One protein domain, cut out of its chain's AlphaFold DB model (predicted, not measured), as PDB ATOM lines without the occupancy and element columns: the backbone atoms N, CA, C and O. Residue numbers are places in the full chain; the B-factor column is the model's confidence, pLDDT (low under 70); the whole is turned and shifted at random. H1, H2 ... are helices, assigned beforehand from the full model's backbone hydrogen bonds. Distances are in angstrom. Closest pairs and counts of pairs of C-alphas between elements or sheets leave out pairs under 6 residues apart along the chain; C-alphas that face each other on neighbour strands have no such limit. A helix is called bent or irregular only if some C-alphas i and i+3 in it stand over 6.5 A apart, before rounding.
ATOM      1  N   GLU A   4      87.786 195.599 260.245       91.62
ATOM      2  CA  GLU A   4      88.595 195.384 259.036       91.62
ATOM      3  C   GLU A   4      89.324 196.659 258.575       91.62
ATOM      4  O   GLU A   4      90.457 196.592 258.101       91.62
ATOM      5  N   ALA A   5      88.709 197.834 258.743       93.31
ATOM      6  CA  ALA A   5      89.362 199.104 258.432       93.31
ATOM      7  C   ALA A   5      90.508 199.396 259.414       93.31
ATOM      8  O   ALA A   5      91.574 199.814 258.971       93.31
ATOM      9  N   ARG A   6      90.332 199.089 260.712       93.12
ATOM     10  CA  ARG A   6      91.408 199.185 261.719       93.12
ATOM     11  C   ARG A   6      92.607 198.318 261.343       93.12
ATOM     12  O   ARG A   6      93.722 198.824 261.295       93.12
ATOM     13  N   ILE A   7      92.363 197.050 261.006       92.81
ATOM     14  CA  ILE A   7      93.426 196.107 260.629       92.81
ATOM     15  C   ILE A   7      94.187 196.607 259.397       92.81
ATOM     16  O   ILE A   7      95.414 196.605 259.390       92.81
ATOM     17  N   LYS A   8      93.484 197.105 258.371       93.62
ATOM     18  CA  LYS A   8      94.131 197.690 257.184       93.62
ATOM     19  C   LYS A   8      95.005 198.895 257.536       93.62
ATOM     20  O   LYS A   8      96.105 199.017 257.001       93.62
ATOM     21  N   THR A   9      94.550 199.759 258.444       94.62
ATOM     22  CA  THR A   9      95.341 200.895 258.931       94.62
ATOM     23  C   THR A   9      96.603 200.431 259.654       94.62
ATOM     24  O   THR A   9      97.682 200.930 259.352       94.62
ATOM     25  N   TRP A  10      96.513 199.443 260.544       94.31
ATOM     26  CA  TRP A  10      97.683 198.880 261.226       94.31
ATOM     27  C   TRP A  10      98.670 198.241 260.257       94.31
ATOM     28  O   TRP A  10      99.855 198.549 260.291       94.31
ATOM     29  N   ILE A  11      98.177 197.434 259.322       93.25
ATOM     30  CA  ILE A  11      99.022 196.761 258.336       93.25
ATOM     31  C   ILE A  11      99.722 197.756 257.406       93.25
ATOM     32  O   ILE A  11     100.876 197.536 257.057       93.25
ATOM     33  N   SER A  12      99.099 198.890 257.067       94.06
ATOM     34  CA  SER A  12      99.774 199.946 256.291       94.06
ATOM     35  C   SER A  12     100.942 200.622 257.020       94.06
ATOM     36  O   SER A  12     101.708 201.353 256.393       94.06
ATOM     37  N   ARG A  13     101.078 200.392 258.333       95.44
ATOM     38  CA  ARG A  13     102.193 200.885 259.149       95.44
ATOM     39  C   ARG A  13     103.327 199.871 259.278       95.44
ATOM     40  O   ARG A  13     104.387 200.269 259.743       95.44
ATOM     41  N   ILE A  14     103.125 198.617 258.867       95.44
ATOM     42  CA  ILE A  14     104.194 197.617 258.793       95.44
ATOM     43  C   ILE A  14     105.038 197.919 257.558       95.44
ATOM     44  O   ILE A  14     104.516 197.976 256.442       95.44
ATOM     45  N   GLN A  15     106.339 198.106 257.753       95.62
ATOM     46  CA  GLN A  15     107.276 198.466 256.687       95.62
ATOM     47  C   GLN A  15     108.446 197.488 256.645       95.62
ATOM     48  O   GLN A  15     108.558 196.598 257.482       95.62
ATOM     49  N   LEU A  16     109.320 197.645 255.651       96.06
ATOM     50  CA  LEU A  16     110.630 197.009 255.704       96.06
ATOM     51  C   LEU A  16     111.511 197.685 256.757       96.06
ATOM     52  O   LEU A  16     111.493 198.912 256.869       96.06
ATOM     53  N   ASN A  17     112.339 196.905 257.446       95.50
ATOM     54  CA  ASN A  17     113.374 197.407 258.344       95.50
ATOM     55  C   ASN A  17     114.533 198.018 257.544       95.50
ATOM     56  O   ASN A  17     115.537 197.379 257.233       95.50
ATOM     57  N   LYS A  18     114.362 199.284 257.160       93.94
ATOM     58  CA  LYS A  18     115.296 200.005 256.279       93.94
ATOM     59  C   LYS A  18     116.651 200.231 256.922       93.94
ATOM     60  O   LYS A  18     117.636 200.288 256.197       93.94
ATOM     61  N   VAL A  19     116.675 200.416 258.243       92.88
ATOM     62  CA  VAL A  19     117.913 200.626 258.999       92.88
ATOM     63  C   VAL A  19     118.763 199.373 258.879       92.88
ATOM     64  O   VAL A  19     119.865 199.454 258.356       92.88
ATOM     65  N   LEU A  20     118.187 198.208 259.187       93.50
ATOM     66  CA  LEU A  20     118.877 196.929 259.055       93.50
ATOM     67  C   LEU A  20     119.348 196.662 257.621       93.50
ATOM     68  O   LEU A  20     120.511 196.347 257.404       93.50
ATOM     69  N   ILE A  21     118.474 196.855 256.626       93.75
ATOM     70  CA  ILE A  21     118.843 196.664 255.214       93.75
ATOM     71  C   ILE A  21     119.991 197.598 254.819       93.75
ATOM     72  O   ILE A  21     120.926 197.178 254.139       93.75
ATOM     73  N   LYS A  22     119.932 198.869 255.227       93.25
ATOM     74  CA  LYS A  22     120.975 199.846 254.922       93.25
ATOM     75  C   LYS A  22     122.293 199.486 255.600       93.25
ATOM     76  O   LYS A  22     123.315 199.514 254.923       93.25
ATOM     77  N   ASP A  23     122.261 199.118 256.875       91.38
ATOM     78  CA  ASP A  23     123.451 198.745 257.637       91.38
ATOM     79  C   ASP A  23     124.128 197.518 257.021       91.38
ATOM     80  O   ASP A  23     125.341 197.523 256.824       91.38
ATOM     81  N   THR A  24     123.355 196.509 256.608       90.94
ATOM     82  CA  THR A  24     123.891 195.344 255.893       90.94
ATOM     83  C   THR A  24     124.489 195.721 254.536       90.94
ATOM     84  O   THR A  24     125.532 195.197 254.161       90.94
ATOM     85  N   ILE A  25     123.880 196.640 253.779       91.44
ATOM     86  CA  ILE A  25     124.447 197.103 252.497       91.44
ATOM     87  C   ILE A  25     125.754 197.863 252.731       91.44
ATOM     88  O   ILE A  25     126.730 197.654 252.008       91.44
ATOM     89  N   ASP A  26     125.778 198.744 253.725       91.50
ATOM     90  CA  ASP A  26     126.948 199.550 254.048       91.50
ATOM     91  C   ASP A  26     128.112 198.662 254.529       91.50
ATOM     92  O   ASP A  26     129.246 198.895 254.120       91.50
ATOM     93  N   GLN A  27     127.836 197.609 255.309       87.88
ATOM     94  CA  GLN A  27     128.858 196.699 255.843       87.88
ATOM     95  C   GLN A  27     129.298 195.594 254.874       87.88
ATOM     96  O   GLN A  27     130.486 195.294 254.796       87.88
ATOM     97  N   ASN A  28     128.368 194.989 254.132       88.31
ATOM     98  CA  ASN A  28     128.658 193.788 253.337       88.31
ATOM     99  C   ASN A  28     128.959 194.112 251.870       88.31
ATOM    100  O   ASN A  28     129.486 193.274 251.140       88.31
ATOM    101  N   PHE A  29     128.591 195.313 251.418       89.44
ATOM    102  CA  PHE A  29     128.686 195.719 250.017       89.44
ATOM    103  C   PHE A  29     129.325 197.101 249.843       89.44
ATOM    104  O   PHE A  29     129.193 197.683 248.765       89.44
ATOM    105  N   ASP A  30     129.976 197.651 250.875       89.81
ATOM    106  CA  ASP A  30     130.575 198.995 250.879       89.81
ATOM    107  C   ASP A  30     129.584 200.093 250.427       89.81
ATOM    108  O   ASP A  30     129.923 201.025 249.691       89.81
ATOM    109  N   GLY A  31     128.301 199.934 250.775       90.19
ATOM    110  CA  GLY A  31     127.216 200.833 250.361       90.19
ATOM    111  C   GLY A  31     126.787 200.682 248.891       90.19
ATOM    112  O   GLY A  31     125.943 201.438 248.389       90.19
ATOM    113  N   ASN A  32     127.333 199.711 248.154       91.44
ATOM    114  CA  ASN A  32     127.040 199.505 246.742       91.44
ATOM    115  C   ASN A  32     125.724 198.741 246.525       91.44
ATOM    116  O   ASN A  32     125.680 197.514 246.407       91.44
ATOM    117  N   LEU A  33     124.645 199.502 246.327       91.06
ATOM    118  CA  LEU A  33     123.309 198.979 246.013       91.06
ATOM    119  C   LEU A  33     123.256 198.070 244.776       91.06
ATOM    120  O   LEU A  33     122.365 197.230 244.665       91.06
ATOM    121  N   SER A  34     124.156 198.268 243.808       88.56
ATOM    122  CA  SER A  34     124.168 197.451 242.589       88.56
ATOM    123  C   SER A  34     124.799 196.090 242.847       88.56
ATOM    124  O   SER A  34     124.312 195.103 242.304       88.56
ATOM    125  N   SER A  35     125.851 196.038 243.673       89.75
ATOM    126  CA  SER A  35     126.446 194.781 244.134       89.75
ATOM    127  C   SER A  35     125.437 193.991 244.961       89.75
ATOM    128  O   SER A  35     125.139 192.862 244.593       89.75
ATOM    129  N   PHE A  36     124.802 194.629 245.952       91.56
ATOM    130  CA  PHE A  36     123.719 194.020 246.737       91.56
ATOM    131  C   PHE A  36     122.623 193.420 245.843       91.56
ATOM    132  O   PHE A  36     122.256 192.259 245.972       91.56
ATOM    133  N   GLY A  37     122.144 194.195 244.865       90.00
ATOM    134  CA  GLY A  37     121.110 193.740 243.938       90.00
ATOM    135  C   GLY A  37     121.479 192.539 243.076       90.00
ATOM    136  O   GLY A  37     120.592 191.777 242.705       90.00
ATOM    137  N   ARG A  38     122.760 192.398 242.722       89.56
ATOM    138  CA  ARG A  38     123.274 191.285 241.908       89.56
ATOM    139  C   ARG A  38     123.504 190.018 242.722       89.56
ATOM    140  O   ARG A  38     123.536 188.952 242.127       89.56
ATOM    141  N   SER A  39     123.672 190.149 244.034       89.25
ATOM    142  CA  SER A  39     123.871 189.021 244.943       89.25
ATOM    143  C   SER A  39     122.570 188.326 245.343       89.25
ATOM    144  O   SER A  39     122.627 187.269 245.953       89.25
ATOM    145  N   LEU A  40     121.404 188.881 244.997       86.56
ATOM    146  CA  LEU A  40     120.128 188.199 245.204       86.56
ATOM    147  C   LEU A  40     120.037 186.960 244.306       86.56
ATOM    148  O   LEU A  40     120.006 187.080 243.080       86.56
ATOM    149  N   GLU A  41     119.938 185.786 244.922       77.56
ATOM    150  CA  GLU A  41     119.763 184.498 244.248       77.56
ATOM    151  C   GLU A  41     118.317 184.348 243.745       77.56
ATOM    152  O   GLU A  41     117.473 183.703 244.354       77.56
ATOM    153  N   SER A  42     117.995 185.009 242.631       80.50
ATOM    154  CA  SER A  42     116.653 184.991 242.040       80.50
ATOM    155  C   SER A  42     116.705 184.858 240.525       80.50
ATOM    156  O   SER A  42     117.474 185.557 239.862       80.50
ATOM    157  N   ASP A  43     115.788 184.059 239.975       78.62
ATOM    158  CA  ASP A  43     115.536 183.959 238.529       78.62
ATOM    159  C   ASP A  43     115.222 185.332 237.906       78.62
ATOM    160  O   ASP A  43     115.569 185.620 236.762       78.62
ATOM    161  N   GLU A  44     114.574 186.205 238.685       84.19
ATOM    162  CA  GLU A  44     114.264 187.581 238.311       84.19
ATOM    163  C   GLU A  44     114.936 188.556 239.283       84.19
ATOM    164  O   GLU A  44     114.437 188.830 240.387       84.19
ATOM    165  N   LEU A  45     116.073 189.117 238.874       85.31
ATOM    166  CA  LEU A  45     116.744 190.161 239.643       85.31
ATOM    167  C   LEU A  45     115.851 191.407 239.759       85.31
ATOM    168  O   LEU A  45     115.220 191.830 238.781       85.31
ATOM    169  N   PRO A  46     115.780 192.045 240.939       84.19
ATOM    170  CA  PRO A  46     114.959 193.227 241.091       84.19
ATOM    171  C   PRO A  46     115.594 194.397 240.339       84.19
ATOM    172  O   PRO A  46     116.801 194.635 240.379       84.19
ATOM    173  N   HIS A  47     114.756 195.196 239.685       87.06
ATOM    174  CA  HIS A  47     115.222 196.422 239.048       87.06
ATOM    175  C   HIS A  47     115.894 197.350 240.080       87.06
ATOM    176  O   HIS A  47     115.397 197.497 241.195       87.06
ATOM    177  N   ARG A  48     116.955 198.078 239.698       85.44
ATOM    178  CA  ARG A  48     117.695 199.009 240.585       85.44
ATOM    179  C   ARG A  48     116.793 199.969 241.375       85.44
ATOM    180  O   ARG A  48     117.027 200.240 242.547       85.44
ATOM    181  N   LYS A  49     115.730 200.474 240.736       88.81
ATOM    182  CA  LYS A  49     114.705 201.328 241.378       88.81
ATOM    183  C   LYS A  49     113.991 200.646 242.551       88.81
ATOM    184  O   LYS A  49     113.563 201.340 243.462       88.81
ATOM    185  N   THR A  50     113.825 199.328 242.519       89.50
ATOM    186  CA  THR A  50     113.220 198.545 243.604       89.50
ATOM    187  C   THR A  50     114.148 198.501 244.814       89.50
ATOM    188  O   THR A  50     113.706 198.817 245.910       89.50
ATOM    189  N   ILE A  51     115.437 198.231 244.603       88.75
ATOM    190  CA  ILE A  51     116.444 198.229 245.677       88.75
ATOM    191  C   ILE A  51     116.549 199.618 246.311       88.75
ATOM    192  O   ILE A  51     116.473 199.757 247.526       88.75
ATOM    193  N   LEU A  52     116.614 200.668 245.479       88.88
ATOM    194  CA  LEU A  52     116.595 202.059 245.945       88.88
ATOM    195  C   LEU A  52     115.360 202.380 246.796       88.88
ATOM    196  O   LEU A  52     115.459 203.174 247.723       88.88
ATOM    197  N   ARG A  53     114.199 201.784 246.494       91.38
ATOM    198  CA  ARG A  53     112.992 201.954 247.311       91.38
ATOM    199  C   ARG A  53     113.139 201.280 248.670       91.38
ATOM    200  O   ARG A  53     112.769 201.900 249.652       91.38
ATOM    201  N   TRP A  54     113.699 200.076 248.752       90.44
ATOM    202  CA  TRP A  54     113.849 199.371 250.033       90.44
ATOM    203  C   TRP A  54     114.728 200.109 251.043       90.44
ATOM    204  O   TRP A  54     114.452 200.041 252.233       90.44
ATOM    205  N   VAL A  55     115.720 200.869 250.577       90.75
ATOM    206  CA  VAL A  55     116.580 201.699 251.442       90.75
ATOM    207  C   VAL A  55     116.128 203.158 251.545       90.75
ATOM    208  O   VAL A  55     116.702 203.940 252.299       90.75
ATOM    209  N   SER A  56     115.123 203.569 250.765       90.38
ATOM    210  CA  SER A  56     114.664 204.958 250.734       90.38
ATOM    211  C   SER A  56     113.823 205.270 251.975       90.38
ATOM    212  O   SER A  56     112.821 204.590 252.219       90.38
ATOM    213  N   PRO A  57     114.131 206.357 252.711       87.50
ATOM    214  CA  PRO A  57     113.327 206.773 253.858       87.50
ATOM    215  C   PRO A  57     111.849 206.987 253.505       87.50
ATOM    216  O   PRO A  57     110.971 206.658 254.299       87.50
ATOM    217  N   GLN A  58     111.567 207.469 252.289       88.44
ATOM    218  CA  GLN A  58     110.228 207.850 251.828       88.44
ATOM    219  C   GLN A  58     109.342 206.661 251.429       88.44
ATOM    220  O   GLN A  58     108.127 206.813 251.320       88.44
ATOM    221  N   TYR A  59     109.916 205.488 251.167       88.44
ATOM    222  CA  TYR A  59     109.144 204.326 250.739       88.44
ATOM    223  C   TYR A  59     108.616 203.553 251.947       88.44
ATOM    224  O   TYR A  59     109.393 203.009 252.710       88.44
ATOM    225  N   THR A  60     107.306 203.453 252.128       87.06
ATOM    226  CA  THR A  60     106.702 202.780 253.297       87.06
ATOM    227  C   THR A  60     106.156 201.387 252.977       87.06
ATOM    228  O   THR A  60     105.330 200.863 253.712       87.06
ATOM    229  N   GLY A  61     106.539 200.808 251.837       88.69
ATOM    230  CA  GLY A  61     105.965 199.551 251.360       88.69
ATOM    231  C   GLY A  61     106.776 198.314 251.742       88.69
ATOM    232  O   GLY A  61     107.965 198.384 252.044       88.69
ATOM    233  N   LEU A  62     106.114 197.165 251.645       94.06
ATOM    234  CA  LEU A  62     106.719 195.839 251.728       94.06
ATOM    235  C   LEU A  62     107.037 195.291 250.318       94.06
ATOM    236  O   LEU A  62     106.491 195.783 249.320       94.06
ATOM    237  N   PRO A  63     107.879 194.248 250.195       92.69
ATOM    238  CA  PRO A  63     108.092 193.549 248.932       92.69
ATOM    239  C   PRO A  63     106.777 193.018 248.348       92.69
ATOM    240  O   PRO A  63     105.884 192.604 249.076       92.69
ATOM    241  N   LYS A  64     106.648 192.972 247.015       90.00
ATOM    242  CA  LYS A  64     105.384 192.591 246.343       90.00
ATOM    243  C   LYS A  64     104.838 191.205 246.728       90.00
ATOM    244  O   LYS A  64     103.657 190.944 246.500       90.00
ATOM    245  N   GLY A  65     105.673 190.315 247.254       92.62
ATOM    246  CA  GLY A  65     105.294 188.970 247.664       92.62
ATOM    247  C   GLY A  65     106.350 188.338 248.561       92.62
ATOM    248  O   GLY A  65     107.448 188.874 248.698       92.62
ATOM    249  N   VAL A  66     105.989 187.196 249.148       94.50
ATOM    250  CA  VAL A  66     106.800 186.501 250.153       94.50
ATOM    251  C   VAL A  66     108.125 185.960 249.604       94.50
ATOM    252  O   VAL A  66     109.134 186.109 250.271       94.50
ATOM    253  N   LYS A  67     108.172 185.478 248.351       93.25
ATOM    254  CA  LYS A  67     109.425 185.022 247.714       93.25
ATOM    255  C   LYS A  67     110.537 186.072 247.830       93.25
ATOM    256  O   LYS A  67     111.654 185.781 248.223       93.25
ATOM    257  N   ARG A  68     110.196 187.343 247.585       92.50
ATOM    258  CA  ARG A  68     111.169 188.439 247.653       92.50
ATOM    259  C   ARG A  68     111.641 188.751 249.074       92.50
ATOM    260  O   ARG A  68     112.732 189.277 249.240       92.50
ATOM    261  N   LEU A  69     110.798 188.495 250.071       95.06
ATOM    262  CA  LEU A  69     111.177 188.601 251.476       95.06
ATOM    263  C   LEU A  69     112.217 187.530 251.819       95.06
ATOM    264  O   LEU A  69     113.224 187.868 252.424       95.06
ATOM    265  N   PHE A  70     111.996 186.283 251.390       94.75
ATOM    266  CA  PHE A  70     112.939 185.188 251.625       94.75
ATOM    267  C   PHE A  70     114.276 185.407 250.922       94.75
ATOM    268  O   PHE A  70     115.302 185.305 251.575       94.75
ATOM    269  N   GLU A  71     114.278 185.840 249.657       92.69
ATOM    270  CA  GLU A  71     115.518 186.187 248.940       92.69
ATOM    271  C   GLU A  71     116.340 187.265 249.676       92.69
ATOM    272  O   GLU A  71     117.567 187.209 249.716       92.69
ATOM    273  N   LEU A  72     115.669 188.269 250.261       93.50
ATOM    274  CA  LEU A  72     116.332 189.292 251.076       93.50
ATOM    275  C   LEU A  72     116.875 188.705 252.380       93.50
ATOM    276  O   LEU A  72     118.000 189.012 252.754       93.50
ATOM    277  N   ALA A  73     116.082 187.878 253.058       94.06
ATOM    278  CA  ALA A  73     116.452 187.256 254.323       94.06
ATOM    279  C   ALA A  73     117.666 186.334 254.149       94.06
ATOM    280  O   ALA A  73     118.644 186.473 254.876       94.06
ATOM    281  N   GLN A  74     117.647 185.494 253.109       92.50
ATOM    282  CA  GLN A  74     118.743 184.611 252.717       92.50
ATOM    283  C   GLN A  74     120.022 185.404 252.422       92.50
ATOM    284  O   GLN A  74     121.064 185.123 253.004       92.50
ATOM    285  N   LEU A  75     119.952 186.432 251.564       91.06
ATOM    286  CA  LEU A  75     121.128 187.243 251.223       91.06
ATOM    287  C   LEU A  75     121.751 187.915 252.457       91.06
ATOM    288  O   LEU A  75     122.958 188.154 252.502       91.06
ATOM    289  N   MET A  76     120.920 188.269 253.433       90.50
ATOM    290  CA  MET A  76     121.351 188.937 254.655       90.50
ATOM    291  C   MET A  76     121.706 187.954 255.781       90.50
ATOM    292  O   MET A  76     122.154 188.422 256.820       90.50
ATOM    293  N   ASP A  77     121.547 186.638 255.591       90.44
ATOM    294  CA  ASP A  77     121.676 185.620 256.648       90.44
ATOM    295  C   ASP A  77     120.820 185.957 257.890       90.44
ATOM    296  O   ASP A  77     121.267 185.915 259.037       90.44
ATOM    297  N   LEU A  78     119.571 186.368 257.652       92.69
ATOM    298  CA  LEU A  78     118.626 186.790 258.681       92.69
ATOM    299  C   LEU A  78     117.366 185.938 258.668       92.69
ATOM    300  O   LEU A  78     116.920 185.458 257.628       92.69
ATOM    301  N   ASP A  79     116.706 185.873 259.820       95.25
ATOM    302  CA  ASP A  79     115.324 185.422 259.849       95.25
ATOM    303  C   ASP A  79     114.402 186.455 259.154       95.25
ATOM    304  O   ASP A  79     114.518 187.660 259.427       95.25
ATOM    305  N   PRO A  80     113.461 186.027 258.284       96.00
ATOM    306  CA  PRO A  80     112.549 186.926 257.573       96.00
ATOM    307  C   PRO A  80     111.748 187.876 258.473       96.00
ATOM    308  O   PRO A  80     111.349 188.949 258.018       96.00
ATOM    309  N   PHE A  81     111.515 187.523 259.741       95.69
ATOM    310  CA  PHE A  81     110.828 188.377 260.705       95.69
ATOM    311  C   PHE A  81     111.561 189.708 260.941       95.69
ATOM    312  O   PHE A  81     110.911 190.749 261.036       95.69
ATOM    313  N   PHE A  82     112.901 189.719 260.954       95.75
ATOM    314  CA  PHE A  82     113.699 190.938 261.175       95.75
ATOM    315  C   PHE A  82     113.556 191.984 260.071       95.75
ATOM    316  O   PHE A  82     113.826 193.169 260.291       95.75
ATOM    317  N   LEU A  83     113.120 191.560 258.884       95.94
ATOM    318  CA  LEU A  83     112.887 192.459 257.764       95.94
ATOM    319  C   LEU A  83     111.611 193.281 257.932       95.94
ATOM    320  O   LEU A  83     111.430 194.236 257.178       95.94
ATOM    321  N   PHE A  84     110.743 192.961 258.893       96.12
ATOM    322  CA  PHE A  84     109.580 193.777 259.214       96.12
ATOM    323  C   PHE A  84     109.911 194.792 260.309       96.12
ATOM    324  O   PHE A  84     110.290 194.440 261.420       96.12
ATOM    325  N   ASP A  85     109.686 196.064 260.005       95.19
ATOM    326  CA  ASP A  85     109.571 197.120 261.004       95.19
ATOM    327  C   ASP A  85     108.095 197.245 261.399       95.19
ATOM    328  O   ASP A  85     107.255 197.722 260.621       95.19
ATOM    329  N   ILE A  86     107.770 196.724 262.583       93.62
ATOM    330  CA  ILE A  86     106.429 196.766 263.166       93.62
ATOM    331  C   ILE A  86     106.482 197.718 264.364       93.62
ATOM    332  O   ILE A  86     107.086 197.366 265.379       93.62
ATOM    333  N   PRO A  87     105.828 198.894 264.292       92.62
ATOM    334  CA  PRO A  87     105.746 199.793 265.434       92.62
ATOM    335  C   PRO A  87     105.163 199.082 266.658       92.62
ATOM    336  O   PRO A  87     104.212 198.312 266.534       92.62
ATOM    337  N   GLU A  88     105.703 199.355 267.841       88.56
ATOM    338  CA  GLU A  88     105.314 198.677 269.087       88.56
ATOM    339  C   GLU A  88     103.810 198.772 269.379       88.56
ATOM    340  O   GLU A  88     103.164 197.772 269.697       88.56
ATOM    341  N   ASP A  89     103.223 199.953 269.184       89.94
ATOM    342  CA  ASP A  89     101.788 200.172 269.360       89.94
ATOM    343  C   ASP A  89     100.951 199.363 268.356       89.94
ATOM    344  O   ASP A  89      99.876 198.865 268.686       89.94
ATOM    345  N   VAL A  90     101.462 199.174 267.137       91.81
ATOM    346  CA  VAL A  90     100.831 198.335 266.111       91.81
ATOM    347  C   VAL A  90     100.938 196.860 266.470       91.81
ATOM    348  O   VAL A  90      99.949 196.142 266.341       91.81
ATOM    349  N   PHE A  91     102.111 196.410 266.915       89.06
ATOM    350  CA  PHE A  91     102.340 195.024 267.314       89.06
ATOM    351  C   PHE A  91     101.401 194.623 268.456       89.06
ATOM    352  O   PHE A  91     100.713 193.607 268.358       89.06
ATOM    353  N   SER A  92     101.304 195.460 269.494       86.25
ATOM    354  CA  SER A  92     100.410 195.220 270.628       86.25
ATOM    355  C   SER A  92      98.944 195.140 270.189       86.25
ATOM    356  O   SER A  92      98.270 194.153 270.478       86.25
ATOM    357  N   GLU A  93      98.447 196.110 269.416       89.44
ATOM    358  CA  GLU A  93      97.063 196.086 268.913       89.44
ATOM    359  C   GLU A  93      96.775 194.852 268.043       89.44
ATOM    360  O   GLU A  93      95.701 194.252 268.137       89.44
ATOM    361  N   ILE A  94      97.743 194.440 267.219       89.31
ATOM    362  CA  ILE A  94      97.655 193.225 266.409       89.31
ATOM    363  C   ILE A  94      97.484 191.989 267.294       89.31
ATOM    364  O   ILE A  94      96.540 191.238 267.056       89.31
ATOM    365  N   CYS A  95      98.326 191.803 268.318       86.44
ATOM    366  CA  CYS A  95      98.241 190.653 269.226       86.44
ATOM    367  C   CYS A  95      96.863 190.532 269.893       86.44
ATOM    368  O   CYS A  95      96.361 189.427 270.083       86.44
ATOM    369  N   HIS A  96      96.231 191.661 270.224       85.12
ATOM    370  CA  HIS A  96      94.932 191.675 270.897       85.12
ATOM    371  C   HIS A  96      93.748 191.416 269.958       85.12
ATOM    372  O   HIS A  96      92.707 190.922 270.394       85.12
ATOM    373  N   VAL A  97      93.858 191.799 268.683       86.94
ATOM    374  CA  VAL A  97      92.702 191.860 267.771       86.94
ATOM    375  C   VAL A  97      92.749 190.810 266.672       86.94
ATOM    376  O   VAL A  97      91.693 190.408 266.171       86.94
ATOM    377  N   LEU A  98      93.940 190.380 266.265       85.75
ATOM    378  CA  LEU A  98      94.127 189.457 265.160       85.75
ATOM    379  C   LEU A  98      94.905 188.227 265.643       85.75
ATOM    380  O   LEU A  98      96.051 188.361 266.067       85.75
ATOM    381  N   PRO A  99      94.327 187.016 265.557       84.81
ATOM    382  CA  PRO A  99      95.079 185.826 265.907       84.81
ATOM    383  C   PRO A  99      96.229 185.646 264.912       84.81
ATOM    384  O   PRO A  99      96.092 185.920 263.718       84.81
ATOM    385  N   TRP A 100      97.371 185.154 265.383       83.00
ATOM    386  CA  TRP A 100      98.571 185.033 264.550       83.00
ATOM    387  C   TRP A 100      98.428 184.024 263.402       83.00
ATOM    388  O   TRP A 100      99.126 184.148 262.400       83.00
ATOM    389  N   ASN A 101      97.443 183.125 263.464       81.50
ATOM    390  CA  ASN A 101      97.050 182.234 262.366       81.50
ATOM    391  C   ASN A 101      96.032 182.855 261.379       81.50
ATOM    392  O   ASN A 101      95.437 182.139 260.569       81.50
ATOM    393  N   ALA A 102      95.786 184.167 261.446       88.38
ATOM    394  CA  ALA A 102      94.905 184.870 260.518       88.38
ATOM    395  C   ALA A 102      95.386 184.762 259.054       88.38
ATOM    396  O   ALA A 102      96.568 184.530 258.792       88.38
ATOM    397  N   PRO A 103      94.502 184.987 258.062       91.25
ATOM    398  CA  PRO A 103      94.875 184.996 256.649       91.25
ATOM    399  C   PRO A 103      95.633 186.282 256.278       91.25
ATOM    400  O   PRO A 103      95.139 187.124 255.526       91.25
ATOM    401  N   TRP A 104      96.838 186.458 256.818       93.19
ATOM    402  CA  TRP A 104      97.677 187.649 256.666       93.19
ATOM    403  C   TRP A 104      97.925 188.046 255.205       93.19
ATOM    404  O   TRP A 104      97.927 189.235 254.868       93.19
ATOM    405  N   GLY A 105      98.020 187.053 254.311       93.44
ATOM    406  CA  GLY A 105      98.151 187.258 252.867       93.44
ATOM    407  C   GLY A 105      96.993 188.038 252.226       93.44
ATOM    408  O   GLY A 105      97.200 188.684 251.198       93.44
ATOM    409  N   LYS A 106      95.799 188.046 252.845       94.31
ATOM    410  CA  LYS A 106      94.635 188.847 252.407       94.31
ATOM    411  C   LYS A 106      94.934 190.346 252.450       94.31
ATOM    412  O   LYS A 106      94.413 191.100 251.629       94.31
ATOM    413  N   TYR A 107      95.733 190.784 253.417       93.50
ATOM    414  CA  TYR A 107      96.040 192.198 253.611       93.50
ATOM    415  C   TYR A 107      97.265 192.624 252.815       93.50
ATOM    416  O   TYR A 107      97.279 193.708 252.235       93.50
ATOM    417  N   HIS A 108      98.278 191.760 252.756       94.44
ATOM    418  CA  HIS A 108      99.444 191.972 251.920       94.44
ATOM    419  C   HIS A 108     100.156 190.644 251.642       94.44
ATOM    420  O   HIS A 108     100.436 189.886 252.566       94.44
ATOM    421  N   LYS A 109     100.517 190.375 250.379       95.00
ATOM    422  CA  LYS A 109     101.113 189.088 249.966       95.00
ATOM    423  C   LYS A 109     102.407 188.739 250.703       95.00
ATOM    424  O   LYS A 109     102.681 187.571 250.905       95.00
ATOM    425  N   CYS A 110     103.203 189.732 251.098       94.38
ATOM    426  CA  CYS A 110     104.421 189.508 251.886       94.38
ATOM    427  C   CYS A 110     104.134 188.947 253.289       94.38
ATOM    428  O   CYS A 110     104.955 188.230 253.845       94.38
ATOM    429  N   LEU A 111     102.965 189.261 253.856       95.12
ATOM    430  CA  LEU A 111     102.595 188.853 255.210       95.12
ATOM    431  C   LEU A 111     102.079 187.412 255.267       95.12
ATOM    432  O   LEU A 111     101.846 186.904 256.358       95.12
ATOM    433  N   SER A 112     101.929 186.719 254.128       94.50
ATOM    434  CA  SER A 112     101.600 185.287 254.137       94.50
ATOM    435  C   SER A 112     102.647 184.454 254.880       94.50
ATOM    436  O   SER A 112     102.305 183.386 255.372       94.50
ATOM    437  N   TYR A 113     103.877 184.964 255.026       94.25
ATOM    438  CA  TYR A 113     104.896 184.412 255.920       94.25
ATOM    439  C   TYR A 113     104.360 184.153 257.339       94.25
ATOM    440  O   TYR A 113     104.471 183.033 257.829       94.25
ATOM    441  N   PHE A 114     103.697 185.136 257.965       93.50
ATOM    442  CA  PHE A 114     103.148 184.985 259.318       93.50
ATOM    443  C   PHE A 114     102.064 183.914 259.388       93.50
ATOM    444  O   PHE A 114     102.018 183.146 260.341       93.50
ATOM    445  N   GLN A 115     101.212 183.830 258.362       91.25
ATOM    446  CA  GLN A 115     100.177 182.800 258.292       91.25
ATOM    447  C   GLN A 115     100.787 181.394 258.241       91.25
ATOM    448  O   GLN A 115     100.268 180.489 258.888       91.25
TER     449      GLN A 115
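Overview. This is residues 4 to 115 of the 280 residues of an uncharacterized protein of bacterium (Candidatus Blackallbacteria) CG17_big_fil_post_rev_8_21_14_2_50_48_46 (UniProt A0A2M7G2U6). This is an elongated body of short helices, most of them crossed where they touch. H2, H3 and H4 cluster at one end, with H4 touching both of the others; H5 and small H6 lie in the middle, and H1 and H7 lie at the other end, with H8 set crosswise to H5 near Val 66. Between the two ends, a short antiparallel pairing of residues 15 to 16 with residues 84 to 85 ties the stretch after H1 to the stretch after H6. The printed part has 112 residues with eight named helices, H1 to H8 in order along the chain, and no named strand, so its class is all helix. It is compact, with a radius of gyration of the C-alphas of 14.4 A, and spans 42 by 26 by 23 A.

Arrangement. H1, residues 4 to 11, only just touches H7, residues 88 to 97, with 3 pairs of C-alphas within 8 A; the closest C-alphas are those of Trp 10 and Val 90, 5.8 A apart. They run opposite ways at a shallow tilt of 34 degrees, only just short of steep. H2, residues 18 to 28, is apart from H1 and touches H4, residues 48 to 55, where the closest C-alphas are those of Lys 18 and Val 55, 5.3 A apart; this is a steep tilt of 66 degrees, opposite ways. H3, residues 33 to 38, also touches H4, with the C-alphas of Gly 37 and Ile 51 closest at 6.7 A, at a steep tilt of 61 degrees, opposite ways. H2 and H3 are close but not clearly touching: their closest C-alphas, those of Ile 25 and Phe 36, are 6.6 A apart. H5, residues 66 to 76, touches H6, residues 80 to 83, with the C-alphas of Ala 73 and Pro 80 closest at 5.1 A. H5 also touches H8, residues 109 to 115, with the C-alphas of Val 66 and Cys 110 closest at 4.2 A; their lines are about perpendicular at 80 degrees. H3 and H5 are near each other, and so are H6 and H8, while H1 and H8 are apart. Each O i to N i+4 pair is within hydrogen-bond range in H1, H2, H3, H4, H5 and H7; in H8 0 of 3 are, beside 3 of 4 O i to N i+3 pairs, and H6 is too short for an O i to N i+4 pair.

Along the chain. H1 starts at C-alpha 4, (88.595, 195.384, 259.036), and is 10.5 A from first to last C-alpha. H2 is 15.0 A long and ends at C-alpha 28, (128.658, 193.788, 253.337). H3 measures 8.7 A, H4 11.2 A, H5 15.4 A, H6 5.5 A and H7 14.4 A. H8 is 10.5 A long and ends at C-alpha 115, (100.177, 182.800, 258.292); it is only just irregular, with C-alphas 110 and 113 at 6.52 A.

Size, cuts and confidence. The two C-alphas farthest apart are those of Glu 4 and Asp 30, 42.9 A. The first and last printed C-alphas, of Glu 4 and Gln 115, are 17.1 A apart. The printed part has no cut. The link from H7 to H8, 11 residues, is long; those from H2 to H3, H5 to H6 and H6 to H7 are tight. The mean pLDDT of the printed part is 90.9, and no printed residue is under 70.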